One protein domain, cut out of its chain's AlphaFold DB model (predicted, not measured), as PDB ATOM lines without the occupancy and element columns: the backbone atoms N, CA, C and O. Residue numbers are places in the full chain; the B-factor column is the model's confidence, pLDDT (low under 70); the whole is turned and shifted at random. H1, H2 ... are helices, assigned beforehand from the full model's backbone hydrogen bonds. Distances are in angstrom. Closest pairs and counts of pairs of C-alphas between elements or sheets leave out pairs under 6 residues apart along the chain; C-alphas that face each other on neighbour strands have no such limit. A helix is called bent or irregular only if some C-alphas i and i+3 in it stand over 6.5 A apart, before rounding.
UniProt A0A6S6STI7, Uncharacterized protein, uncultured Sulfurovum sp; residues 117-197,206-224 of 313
ATOM      1  N   ASP A 117     108.947 110.114 133.281       62.62
ATOM      2  CA  ASP A 117     109.491 109.212 132.261       62.62
ATOM      3  C   ASP A 117     109.924 107.864 132.858       62.62
ATOM      4  O   ASP A 117     109.690 106.799 132.280       62.62
ATOM      5  N   LEU A 118     110.484 107.869 134.075       68.69
ATOM      6  CA  LEU A 118     110.823 106.630 134.785       68.69
ATOM      7  C   LEU A 118     109.569 105.852 135.199       68.69
ATOM      8  O   LEU A 118     109.568 104.622 135.138       68.69
ATOM      9  N   LEU A 119     108.501 106.550 135.609       63.84
ATOM     10  CA  LEU A 119     107.215 105.912 135.905       63.84
ATOM     11  C   LEU A 119     106.592 105.305 134.648       63.84
ATOM     12  O   LEU A 119     106.122 104.171 134.700       63.84
ATOM     13  N   LEU A 120     106.620 106.021 133.523       61.78
ATOM     14  CA  LEU A 120     106.147 105.513 132.236       61.78
ATOM     15  C   LEU A 120     106.934 104.267 131.816       61.78
ATOM     16  O   LEU A 120     106.329 103.240 131.516       61.78
ATOM     17  N   THR A 121     108.266 104.304 131.913       63.41
ATOM     18  CA  THR A 121     109.136 103.147 131.636       63.41
ATOM     19  C   THR A 121     108.762 101.937 132.503       63.41
ATOM     20  O   THR A 121     108.662 100.813 132.005       63.41
ATOM     21  N   LEU A 122     108.515 102.159 133.798       66.94
ATOM     22  CA  LEU A 122     108.088 101.126 134.743       66.94
ATOM     23  C   LEU A 122     106.705 100.554 134.383       66.94
ATOM     24  O   LEU A 122     106.510  99.340 134.435       66.94
ATOM     25  N   TYR A 123     105.750 101.406 133.994       63.38
ATOM     26  CA  TYR A 123     104.407 100.979 133.598       63.38
ATOM     27  C   TYR A 123     104.403 100.175 132.298       63.38
ATOM     28  O   TYR A 123     103.788  99.107 132.262       63.38
ATOM     29  N   SER A 124     105.121 100.626 131.268       63.09
ATOM     30  CA  SER A 124     105.233  99.925 129.981       63.09
ATOM     31  C   SER A 124     105.838  98.528 130.134       63.09
ATOM     32  O   SER A 124     105.471  97.600 129.418       63.09
ATOM     33  N   ASN A 125     106.704  98.343 131.133       65.00
ATOM     34  CA  ASN A 125     107.382  97.076 131.398       65.00
ATOM     35  C   ASN A 125     106.780  96.288 132.580       65.00
ATOM     36  O   ASN A 125     107.339  95.274 133.007       65.00
ATOM     37  N   ASN A 126     105.615  96.702 133.096       61.25
ATOM     38  CA  ASN A 126     105.030  96.174 134.335       61.25
ATOM     39  C   ASN A 126     104.779  94.653 134.287       61.25
ATOM     40  O   ASN A 126     105.051  93.944 135.253       61.25
ATOM     41  N   LYS A 127     104.343  94.117 133.136       62.59
ATOM     42  CA  LYS A 127     104.143  92.666 132.925       62.59
ATOM     43  C   LYS A 127     105.417  91.853 133.184       62.59
ATOM     44  O   LYS A 127     105.334  90.714 133.641       62.59
ATOM     45  N   TYR A 128     106.579  92.424 132.880       60.31
ATOM     46  CA  TYR A 128     107.868  91.770 133.066       60.31
ATOM     47  C   TYR A 128     108.429  92.014 134.470       60.31
ATOM     48  O   TYR A 128     108.934  91.083 135.089       60.31
ATOM     49  N   ILE A 129     108.262  93.224 135.010       58.59
ATOM     50  CA  ILE A 129     108.736  93.603 136.350       58.59
ATOM     51  C   ILE A 129     107.978  92.849 137.457       58.59
ATOM     52  O   ILE A 129     108.612  92.372 138.396       58.59
ATOM     53  N   ILE A 130     106.656  92.650 137.326       52.56
ATOM     54  CA  ILE A 130     105.835  91.892 138.298       52.56
ATOM     55  C   ILE A 130     106.304  90.434 138.439       52.56
ATOM     56  O   ILE A 130     106.198  89.841 139.511       52.56
ATOM     57  N   LYS A 131     106.846  89.835 137.368       53.31
ATOM     58  CA  LYS A 131     107.405  88.473 137.431       53.31
ATOM     59  C   LYS A 131     108.727  88.410 138.198       53.31
ATOM     60  O   LYS A 131     109.105  87.338 138.654       53.31
ATOM     61  N   VAL A 132     109.424  89.537 138.312       49.50
ATOM     62  CA  VAL A 132     110.743  89.645 138.943       49.50
ATOM     63  C   VAL A 132     110.618  90.089 140.404       49.50
ATOM     64  O   VAL A 132     111.415  89.654 141.228       49.50
ATOM     65  N   ASN A 133     109.590  90.882 140.738       51.03
ATOM     66  CA  ASN A 133     109.254  91.350 142.087       51.03
ATOM     67  C   ASN A 133     107.726  91.511 142.248       51.03
ATOM     68  O   ASN A 133     107.064  91.960 141.318       51.03
ATOM     69  N   ALA A 134     107.166  91.245 143.441       50.34
ATOM     70  CA  ALA A 134     105.747  91.467 143.787       50.34
ATOM     71  C   ALA A 134     105.397  92.969 143.872       50.34
ATOM     72  O   ALA A 134     105.182  93.536 144.946       50.34
ATOM     73  N   PHE A 135     105.432  93.634 142.722       50.59
ATOM     74  CA  PHE A 135     105.394  95.077 142.596       50.59
ATOM     75  C   PHE A 135     103.968  95.631 142.718       50.59
ATOM     76  O   PHE A 135     103.093  95.297 141.921       50.59
ATOM     77  N   ASP A 136     103.750  96.512 143.699       52.97
ATOM     78  CA  ASP A 136     102.546  97.337 143.819       52.97
ATOM     79  C   ASP A 136     102.895  98.779 143.409       52.97
ATOM     80  O   ASP A 136     103.599  99.472 144.155       52.97
ATOM     81  N   PRO A 137     102.418  99.257 142.245       47.84
ATOM     82  CA  PRO A 137     102.718 100.598 141.752       47.84
ATOM     83  C   PRO A 137     102.283 101.718 142.694       47.84
ATOM     84  O   PRO A 137     102.859 102.799 142.647       47.84
ATOM     85  N   ASN A 138     101.301 101.462 143.562       50.78
ATOM     86  CA  ASN A 138     100.808 102.442 144.526       50.78
ATOM     87  C   ASN A 138     101.708 102.542 145.773       50.78
ATOM     88  O   ASN A 138     101.508 103.421 146.609       50.78
ATOM     89  N   LYS A 139     102.700 101.650 145.917       57.69
ATOM     90  CA  LYS A 139     103.654 101.645 147.039       57.69
ATOM     91  C   LYS A 139     104.984 102.320 146.726       57.69
ATOM     92  O   LYS A 139     105.791 102.460 147.643       57.69
ATOM     93  N   VAL A 140     105.220 102.744 145.484       58.81
ATOM     94  CA  VAL A 140     106.443 103.471 145.120       58.81
ATOM     95  C   VAL A 140     106.358 104.902 145.608       58.81
ATOM     96  O   VAL A 140     105.458 105.645 145.230       58.81
ATOM     97  N   LYS A 141     107.316 105.293 146.440       62.34
ATOM     98  CA  LYS A 141     107.359 106.599 147.100       62.34
ATOM     99  C   LYS A 141     108.512 107.467 146.605       62.34
ATOM    100  O   LYS A 141     108.578 108.640 146.969       62.34
ATOM    101  N   SER A 142     109.436 106.923 145.808       74.69
ATOM    102  CA  SER A 142     110.623 107.661 145.362       74.69
ATOM    103  C   SER A 142     111.179 107.227 144.002       74.69
ATOM    104  O   SER A 142     111.075 106.071 143.601       74.69
ATOM    105  N   GLU A 143     111.881 108.145 143.330       77.69
ATOM    106  CA  GLU A 143     112.648 107.849 142.110       77.69
ATOM    107  C   GLU A 143     113.681 106.733 142.329       77.69
ATOM    108  O   GLU A 143     113.885 105.880 141.466       77.69
ATOM    109  N   LYS A 144     114.312 106.707 143.508       85.69
ATOM    110  CA  LYS A 144     115.296 105.683 143.870       85.69
ATOM    111  C   LYS A 144     114.690 104.279 143.826       85.69
ATOM    112  O   LYS A 144     115.336 103.364 143.325       85.69
ATOM    113  N   GLU A 145     113.467 104.114 144.326       80.62
ATOM    114  CA  GLU A 145     112.743 102.840 144.276       80.62
ATOM    115  C   GLU A 145     112.385 102.454 142.838       80.62
ATOM    116  O   GLU A 145     112.569 101.297 142.468       80.62
ATOM    117  N   ILE A 146     111.974 103.414 141.997       79.12
ATOM    118  CA  ILE A 146     111.712 103.153 140.569       79.12
ATOM    119  C   ILE A 146     112.976 102.639 139.877       79.12
ATOM    120  O   ILE A 146     112.950 101.606 139.210       79.12
ATOM    121  N   ARG A 147     114.106 103.326 140.072       89.44
ATOM    122  CA  ARG A 147     115.392 102.912 139.500       89.44
ATOM    123  C   ARG A 147     115.821 101.538 140.002       89.44
ATOM    124  O   ARG A 147     116.343 100.755 139.216       89.44
ATOM    125  N   GLN A 148     115.576 101.228 141.276       88.44
ATOM    126  CA  GLN A 148     115.878  99.912 141.833       88.44
ATOM    127  C   GLN A 148     115.055  98.810 141.155       88.44
ATOM    128  O   GLN A 148     115.610  97.778 140.795       88.44
ATOM    129  N   LEU A 149     113.765  99.040 140.916       84.19
ATOM    130  CA  LEU A 149     112.891  98.072 140.245       84.19
ATOM    131  C   LEU A 149     113.281  97.849 138.781       84.19
ATOM    132  O   LEU A 149     113.316  96.711 138.316       84.19
ATOM    133  N   LEU A 150     113.612  98.926 138.066       86.06
ATOM    134  CA  LEU A 150     114.117  98.842 136.695       86.06
ATOM    135  C   LEU A 150     115.465  98.111 136.645       86.06
ATOM    136  O   LEU A 150     115.682  97.279 135.766       86.06
ATOM    137  N   PHE A 151     116.342  98.355 137.623       92.81
ATOM    138  CA  PHE A 151     117.582  97.600 137.760       92.81
ATOM    139  C   PHE A 151     117.327  96.121 138.050       92.81
ATOM    140  O   PHE A 151     118.006  95.275 137.480       92.81
ATOM    141  N   ASP A 152     116.375  95.786 138.918       87.62
ATOM    142  CA  ASP A 152     116.063  94.394 139.240       87.62
ATOM    143  C   ASP A 152     115.550  93.648 138.000       87.62
ATOM    144  O   ASP A 152     115.976  92.518 137.744       87.62
ATOM    145  N   TYR A 153     114.719  94.300 137.180       85.00
ATOM    146  CA  TYR A 153     114.307  93.771 135.880       85.00
ATOM    147  C   TYR A 153     115.502  93.553 134.950       85.00
ATOM    148  O   TYR A 153     115.708  92.420 134.505       85.00
ATOM    149  N   PHE A 154     116.329  94.580 134.725       91.50
ATOM    150  CA  PHE A 154     117.577  94.462 133.965       91.50
ATOM    151  C   PHE A 154     118.426  93.289 134.473       91.50
ATOM    152  O   PHE A 154     118.799  92.406 133.714       91.50
ATOM    153  N   TRP A 155     118.668  93.215 135.781       91.56
ATOM    154  CA  TRP A 155     119.505  92.193 136.398       91.56
ATOM    155  C   TRP A 155     118.941  90.783 136.240       91.56
ATOM    156  O   TRP A 155     119.697  89.843 136.027       91.56
ATOM    157  N   SER A 156     117.627  90.609 136.376       86.19
ATOM    158  CA  SER A 156     116.992  89.294 136.263       86.19
ATOM    159  C   SER A 156     117.041  88.731 134.844       86.19
ATOM    160  O   SER A 156     117.149  87.515 134.684       86.19
ATOM    161  N   THR A 157     116.989  89.619 133.850       83.44
ATOM    162  CA  THR A 157     116.884  89.296 132.428       83.44
ATOM    163  C   THR A 157     118.235  89.239 131.732       83.44
ATOM    164  O   THR A 157     118.368  88.497 130.766       83.44
ATOM    165  N   TYR A 158     119.233  89.974 132.221       86.81
ATOM    166  CA  TYR A 158     120.548  90.031 131.600       86.81
ATOM    167  C   TYR A 158     121.254  88.658 131.638       86.81
ATOM    168  O   TYR A 158     121.328  88.061 132.713       86.81
ATOM    169  N   PRO A 159     121.819  88.149 130.524       85.44
ATOM    170  CA  PRO A 159     122.411  86.805 130.475       85.44
ATOM    171  C   PRO A 159     123.647  86.617 131.373       85.44
ATOM    172  O   PRO A 159     123.760  85.624 132.093       85.44
ATOM    173  N   ASN A 160     124.575  87.582 131.385       86.69
ATOM    174  CA  ASN A 160     125.830  87.491 132.143       86.69
ATOM    175  C   ASN A 160     125.750  88.257 133.476       86.69
ATOM    176  O   ASN A 160     126.094  89.432 133.556       86.69
ATOM    177  N   ARG A 161     125.296  87.608 134.554       89.50
ATOM    178  CA  ARG A 161     124.981  88.268 135.843       89.50
ATOM    179  C   ARG A 161     126.143  88.254 136.837       89.50
ATOM    180  O   ARG A 161     126.083  87.588 137.869       89.50
ATOM    181  N   VAL A 162     127.186  89.038 136.565       88.50
ATOM    182  CA  VAL A 162     128.343  89.202 137.472       88.50
ATOM    183  C   VAL A 162     128.485  90.628 138.013       88.50
ATOM    184  O   VAL A 162     128.011  91.585 137.407       88.50
ATOM    185  N   LYS A 163     129.155  90.781 139.167       91.00
ATOM    186  CA  LYS A 163     129.450  92.081 139.811       91.00
ATOM    187  C   LYS A 163     128.213  92.983 140.010       91.00
ATOM    188  O   LYS A 163     128.235  94.172 139.697       91.00
ATOM    189  N   LYS A 164     127.137  92.424 140.588       91.31
ATOM    190  CA  LYS A 164     125.837  93.100 140.800       91.31
ATOM    191  C   LYS A 164     125.949  94.503 141.394       91.31
ATOM    192  O   LYS A 164     125.284  95.419 140.927       91.31
ATOM    193  N   GLN A 165     126.777  94.671 142.425       93.19
ATOM    194  CA  GLN A 165     126.910  95.951 143.124       93.19
ATOM    195  C   GLN A 165     127.535  97.040 142.244       93.19
ATOM    196  O   GLN A 165     127.083  98.182 142.286       93.19
ATOM    197  N   ASP A 166     128.527  96.696 141.421       92.50
ATOM    198  CA  ASP A 166     129.168  97.651 140.510       92.50
ATOM    199  C   ASP A 166     128.217  98.045 139.377       92.50
ATOM    200  O   ASP A 166     128.110  99.223 139.030       92.50
ATOM    201  N   ALA A 167     127.470  97.070 138.854       94.06
ATOM    202  CA  ALA A 167     126.441  97.301 137.849       94.06
ATOM    203  C   ALA A 167     125.321  98.202 138.389       94.06
ATOM    204  O   ALA A 167     124.945  99.164 137.726       94.06
ATOM    205  N   LEU A 168     124.844  97.946 139.614       95.12
ATOM    206  CA  LEU A 168     123.828  98.765 140.277       95.12
ATOM    207  C   LEU A 168     124.315 100.200 140.468       95.12
ATOM    208  O   LEU A 168     123.623 101.136 140.078       95.12
ATOM    209  N   LYS A 169     125.522 100.387 141.022       95.19
ATOM    210  CA  LYS A 169     126.113 101.723 141.193       95.19
ATOM    211  C   LYS A 169     126.132 102.481 139.871       95.19
ATOM    212  O   LYS A 169     125.745 103.644 139.839       95.19
ATOM    213  N   LYS A 170     126.530 101.822 138.778       95.25
ATOM    214  CA  LYS A 170     126.566 102.461 137.464       95.25
ATOM    215  C   LYS A 170     125.172 102.755 136.913       95.25
ATOM    216  O   LYS A 170     124.934 103.871 136.458       95.25
ATOM    217  N   PHE A 171     124.240 101.815 137.021       95.56
ATOM    218  CA  PHE A 171     122.853 101.987 136.590       95.56
ATOM    219  C   PHE A 171     122.180 103.183 137.277       95.56
ATOM    220  O   PHE A 171     121.544 104.008 136.626       95.56
ATOM    221  N   MET A 172     122.391 103.343 138.586       93.44
ATOM    222  CA  MET A 172     121.823 104.455 139.354       93.44
ATOM    223  C   MET A 172     122.340 105.831 138.904       93.44
ATOM    224  O   MET A 172     121.656 106.825 139.133       93.44
ATOM    225  N   THR A 173     123.504 105.898 138.245       94.06
ATOM    226  CA  THR A 173     124.075 107.147 137.696       94.06
ATOM    227  C   THR A 173     123.601 107.489 136.282       94.06
ATOM    228  O   THR A 173     123.912 108.572 135.790       94.06
ATOM    229  N   LEU A 174     122.867 106.593 135.612       92.12
ATOM    230  CA  LEU A 174     122.376 106.839 134.258       92.12
ATOM    231  C   LEU A 174     121.334 107.962 134.230       92.12
ATOM    232  O   LEU A 174     120.529 108.129 135.155       92.12
ATOM    233  N   LYS A 175     121.317 108.705 133.119       91.19
ATOM    234  CA  LYS A 175     120.233 109.642 132.821       91.19
ATOM    235  C   LYS A 175     118.936 108.866 132.620       91.19
ATOM    236  O   LYS A 175     118.953 107.717 132.192       91.19
ATOM    237  N   VAL A 176     117.809 109.513 132.887       81.75
ATOM    238  CA  VAL A 176     116.495 108.873 132.755       81.75
ATOM    239  C   VAL A 176     116.228 108.374 131.335       81.75
ATOM    240  O   VAL A 176     115.893 107.206 131.174       81.75
ATOM    241  N   ALA A 177     116.517 109.188 130.318       81.69
ATOM    242  CA  ALA A 177     116.403 108.774 128.918       81.69
ATOM    243  C   ALA A 177     117.299 107.568 128.564       81.69
ATOM    244  O   ALA A 177     116.921 106.721 127.761       81.69
ATOM    245  N   ASP A 178     118.487 107.460 129.174       89.31
ATOM    246  CA  ASP A 178     119.378 106.312 128.958       89.31
ATOM    247  C   ASP A 178     118.803 105.037 129.600       89.31
ATOM    248  O   ASP A 178     118.910 103.956 129.025       89.31
ATOM    249  N   ILE A 179     118.166 105.157 130.772       88.56
ATOM    250  CA  ILE A 179     117.485 104.037 131.437       88.56
ATOM    251  C   ILE A 179     116.310 103.551 130.597       88.56
ATOM    252  O   ILE A 179     116.177 102.350 130.395       88.56
ATOM    253  N   GLU A 180     115.481 104.462 130.095       83.38
ATOM    254  CA  GLU A 180     114.344 104.120 129.240       83.38
ATOM    255  C   GLU A 180     114.791 103.320 128.010       83.38
ATOM    256  O   GLU A 180     114.311 102.207 127.783       83.38
ATOM    257  N   LYS A 181     115.774 103.839 127.261       87.31
ATOM    258  CA  LYS A 181     116.343 103.154 126.091       87.31
ATOM    259  C   LYS A 181     116.892 101.774 126.440       87.31
ATOM    260  O   LYS A 181     116.588 100.805 125.750       87.31
ATOM    261  N   LEU A 182     117.683 101.683 127.512       91.81
ATOM    262  CA  LEU A 182     118.273 100.426 127.967       91.81
ATOM    263  C   LEU A 182     117.188  99.394 128.277       91.81
ATOM    264  O   LEU A 182     117.261  98.268 127.791       91.81
ATOM    265  N   ILE A 183     116.183  99.772 129.072       87.88
ATOM    266  CA  ILE A 183     115.126  98.860 129.520       87.88
ATOM    267  C   ILE A 183     114.275  98.397 128.336       87.88
ATOM    268  O   ILE A 183     114.002  97.204 128.222       87.88
ATOM    269  N   ASN A 184     113.929  99.297 127.413       81.88
ATOM    270  CA  ASN A 184     113.147  98.957 126.224       81.88
ATOM    271  C   ASN A 184     113.934  98.095 125.216       81.88
ATOM    272  O   ASN A 184     113.334  97.323 124.470       81.88
ATOM    273  N   ALA A 185     115.269  98.175 125.205       84.19
ATOM    274  CA  ALA A 185     116.126  97.334 124.365       84.19
ATOM    275  C   ALA A 185     116.337  95.913 124.927       84.19
ATOM    276  O   ALA A 185     116.734  95.016 124.178       84.19
ATOM    277  N   MET A 186     116.058  95.677 126.217       85.88
ATOM    278  CA  MET A 186     116.329  94.395 126.887       85.88
ATOM    279  C   MET A 186     115.748  93.161 126.182       85.88
ATOM    280  O   MET A 186     116.476  92.174 126.068       85.88
ATOM    281  N   PRO A 187     114.507  93.169 125.654       81.94
ATOM    282  CA  PRO A 187     113.979  92.018 124.923       81.94
ATOM    283  C   PRO A 187     114.827  91.628 123.705       81.94
ATOM    284  O   PRO A 187     115.059  90.440 123.482       81.94
ATOM    285  N   LYS A 188     115.332  92.613 122.948       83.12
ATOM    286  CA  LYS A 188     116.174  92.386 121.760       83.12
ATOM    287  C   LYS A 188     117.566  91.895 122.146       83.12
ATOM    288  O   LYS A 188     118.075  90.951 121.550       83.12
ATOM    289  N   ILE A 189     118.155  92.500 123.179       84.44
ATOM    290  CA  ILE A 189     119.457  92.091 123.726       84.44
ATOM    291  C   ILE A 189     119.401  90.639 124.203       84.44
ATOM    292  O   ILE A 189     120.301  89.854 123.916       84.44
ATOM    293  N   ASN A 190     118.330  90.272 124.907       82.38
ATOM    294  CA  ASN A 190     118.135  88.907 125.363       82.38
ATOM    295  C   ASN A 190     118.003  87.942 124.191       82.38
ATOM    296  O   ASN A 190     118.754  86.978 124.148       82.38
ATOM    297  N   ALA A 191     117.133  88.237 123.220       82.31
ATOM    298  CA  ALA A 191     116.974  87.400 122.033       82.31
ATOM    299  C   ALA A 191     118.309  87.156 121.303       82.31
ATOM    300  O   ALA A 191     118.590  86.031 120.911       82.31
ATOM    301  N   TYR A 192     119.164  88.178 121.193       83.75
ATOM    302  CA  TYR A 192     120.483  88.055 120.568       83.75
ATOM    303  C   TYR A 192     121.438  87.107 121.314       83.75
ATOM    304  O   TYR A 192     122.193  86.367 120.690       83.75
ATOM    305  N   TYR A 193     121.432  87.129 122.647       82.06
ATOM    306  CA  TYR A 193     122.361  86.336 123.463       82.06
ATOM    307  C   TYR A 193     121.820  84.975 123.905       82.06
ATOM    308  O   TYR A 193     122.585  84.180 124.444       82.06
ATOM    309  N   THR A 194     120.522  84.723 123.736       74.12
ATOM    310  CA  THR A 194     119.876  83.455 124.106       74.12
ATOM    311  C   THR A 194     119.351  82.670 122.905       74.12
ATOM    312  O   THR A 194     118.630  81.701 123.118       74.12
ATOM    313  N   GLN A 195     119.625  83.105 121.672       70.88
ATOM    314  CA  GLN A 195     119.321  82.314 120.475       70.88
ATOM    315  C   GLN A 195     120.171  81.035 120.465       70.88
ATOM    316  O   GLN A 195     121.332  81.068 120.880       70.88
ATOM    317  N   ASP A 196     119.570  79.926 120.031       58.94
ATOM    318  CA  ASP A 196     120.279  78.659 119.863       58.94
ATOM    319  C   ASP A 196     121.338  78.806 118.761       58.94
ATOM    320  O   ASP A 196     121.151  79.541 117.789       58.94
ATOM    321  N   ASP A 197     122.478  78.149 118.967       55.53
ATOM    322  CA  ASP A 197     123.654  78.217 118.099       55.53
ATOM    323  C   ASP A 197     123.322  77.527 116.761       55.53
ATOM    324  O   ASP A 197     123.547  76.331 116.578       55.53
ATOM    325  N   CYS A 206     128.458  87.482 125.872       84.62
ATOM    326  CA  CYS A 206     127.737  88.573 126.522       84.62
ATOM    327  C   CYS A 206     128.676  89.316 127.498       84.62
ATOM    328  O   CYS A 206     129.238  88.683 128.404       84.62
ATOM    329  N   PRO A 207     128.890  90.637 127.336       89.75
ATOM    330  CA  PRO A 207     129.821  91.384 128.172       89.75
ATOM    331  C   PRO A 207     129.342  91.441 129.626       89.75
ATOM    332  O   PRO A 207     128.184  91.193 129.946       89.75
ATOM    333  N   HIS A 208     130.238  91.804 130.542       91.44
ATOM    334  CA  HIS A 208     129.828  92.055 131.922       91.44
ATOM    335  C   HIS A 208     128.834  93.231 131.996       91.44
ATOM    336  O   HIS A 208     129.033  94.221 131.285       91.44
ATOM    337  N   PRO A 209     127.842  93.210 132.909       92.38
ATOM    338  CA  PRO A 209     126.795  94.235 132.987       92.38
ATOM    339  C   PRO A 209     127.359  95.645 133.168       92.38
ATOM    340  O   PRO A 209     126.903  96.594 132.542       92.38
ATOM    341  N   THR A 210     128.405  95.793 133.983       93.88
ATOM    342  CA  THR A 210     129.076  97.083 134.192       93.88
ATOM    343  C   THR A 210     129.731  97.597 132.907       93.88
ATOM    344  O   THR A 210     129.633  98.783 132.603       93.88
ATOM    345  N   THR A 211     130.372  96.717 132.130       93.75
ATOM    346  CA  THR A 211     130.984  97.055 130.833       93.75
ATOM    347  C   THR A 211     129.918  97.414 129.803       93.75
ATOM    348  O   THR A 211     130.075  98.388 129.071       93.75
ATOM    349  N   PHE A 212     128.817  96.664 129.790       94.00
ATOM    350  CA  PHE A 212     127.662  96.918 128.941       94.00
ATOM    351  C   PHE A 212     127.043  98.290 129.219       94.00
ATOM    352  O   PHE A 212     126.866  99.084 128.297       94.00
ATOM    353  N   ILE A 213     126.806  98.600 130.500       94.94
ATOM    354  CA  ILE A 213     126.240  99.880 130.922       94.94
ATOM    355  C   ILE A 213     127.194 101.041 130.606       94.94
ATOM    356  O   ILE A 213     126.767 102.071 130.090       94.94
ATOM    357  N   ASN A 214     128.491 100.886 130.899       93.25
ATOM    358  CA  ASN A 214     129.498 101.918 130.634       93.25
ATOM    359  C   ASN A 214     129.621 102.256 129.147       93.25
ATOM    360  O   ASN A 214     129.797 103.422 128.808       93.25
ATOM    361  N   GLY A 215     129.555 101.241 128.285       91.62
ATOM    362  CA  GLY A 215     129.692 101.407 126.843       91.62
ATOM    363  C   GLY A 215     128.408 101.816 126.131       91.62
ATOM    364  O   GLY A 215     128.429 101.874 124.913       91.62
ATOM    365  N   LYS A 216     127.301 102.040 126.855       93.31
ATOM    366  CA  LYS A 216     125.972 102.269 126.266       93.31
ATOM    367  C   LYS A 216     125.575 101.237 125.210       93.31
ATOM    368  O   LYS A 216     124.888 101.545 124.246       93.31
ATOM    369  N   ARG A 217     125.983  99.986 125.418       90.81
ATOM    370  CA  ARG A 217     125.926  98.956 124.375       90.81
ATOM    371  C   ARG A 217     124.513  98.599 123.924       90.81
ATOM    372  O   ARG A 217     124.353  98.016 122.870       90.81
ATOM    373  N   TRP A 218     123.471  98.981 124.660       91.12
ATOM    374  CA  TRP A 218     122.088  98.870 124.176       91.12
ATOM    375  C   TRP A 218     121.822  99.681 122.892       91.12
ATOM    376  O   TRP A 218     120.806  99.452 122.244       91.12
ATOM    377  N   GLU A 219     122.710 100.614 122.531       89.19
ATOM    378  CA  GLU A 219     122.678 101.371 121.274       89.19
ATOM    379  C   GLU A 219     123.485 100.695 120.147       89.19
ATOM    380  O   GLU A 219     123.479 101.196 119.024       89.19
ATOM    381  N   ASP A 220     124.162  99.566 120.407       88.56
ATOM    382  CA  ASP A 220     124.955  98.862 119.392       88.56
ATOM    383  C   ASP A 220     124.050  98.331 118.261       88.56
ATOM    384  O   ASP A 220     123.000  97.722 118.494       88.56
ATOM    385  N   GLU A 221     124.501  98.487 117.013       81.62
ATOM    386  CA  GLU A 221     123.744  98.150 115.794       81.62
ATOM    387  C   GLU A 221     123.304  96.681 115.708       81.62
ATOM    388  O   GLU A 221     122.281  96.355 115.099       81.62
ATOM    389  N   GLN A 222     124.038  95.785 116.370       78.62
ATOM    390  CA  GLN A 222     123.716  94.359 116.439       78.62
ATOM    391  C   GLN A 222     122.373  94.069 117.129       78.62
ATOM    392  O   GLN A 222     121.784  93.019 116.893       78.62
ATOM    393  N   TYR A 223     121.861  95.003 117.937       77.81
ATOM    394  CA  TYR A 223     120.528  94.919 118.546       77.81
ATOM    395  C   TYR A 223     119.462  95.708 117.766       77.81
ATOM    396  O   TYR A 223     118.272  95.623 118.086       77.81
ATOM    397  N   LEU A 224     119.873  96.489 116.759       64.69
ATOM    398  CA  LEU A 224     119.012  97.367 115.961       64.69
ATOM    399  C   LEU A 224     118.579  96.735 114.630       64.69
ATOM    400  O   LEU A 224     117.617  97.202 114.024       64.69
TER     401      LEU A 224
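What this domain is: This is residues 117 to 197 and 206 to 224 of the 313 residues of an uncharacterized protein of uncultured Sulfurovum sp (UniProt A0A6S6STI7). Short helices gather round H3, with H1 and H2 on one side and the pair H4 and H6 on another; bent H5 runs beside H1, then turns away. The 100 printed residues include six named helices, H1 to H6, and no named strand: all helix, compact, radius of gyration of the C-alphas 13.0 A, spans 42 by 26 by 23 A.

Where its parts are: Find C-alpha 117 at (109.491, 109.212, 132.261), where H1, residues 117 to 124, begins. H2 is residues 126 to 132, H3 143 to 157, 21.4 A long, and H4 164 to 172. H5, residues 176 to 194, one helix by its hydrogen bonds, is bent: C-alphas 184 and 187 are 7.1 A apart, between arms H5a, 176 to 184, and H5b, 187 to 194. H6, residues 209 to 214, ends at (129.498, 101.918, 130.634).

How they stand to each other: Look at hub H3: it touches H2, closest C-alphas Ile 129 and Tyr 153, 5.6 A. H4 and H6 touch at a shallow tilt of 31 degrees, closest C-alphas Ala 167 and Thr 210, 4.5 A. In H2, 1 of 3 O i to N i+4 and 3 of 4 O i to N i+3 pairs are within hydrogen-bond range.

The domain as a whole: Residues 198 to 205 are not printed; C-alphas 197 and 206 are 14.0 A apart. Residues 117 to 141, 196 to 197 and 224 are under pLDDT 70.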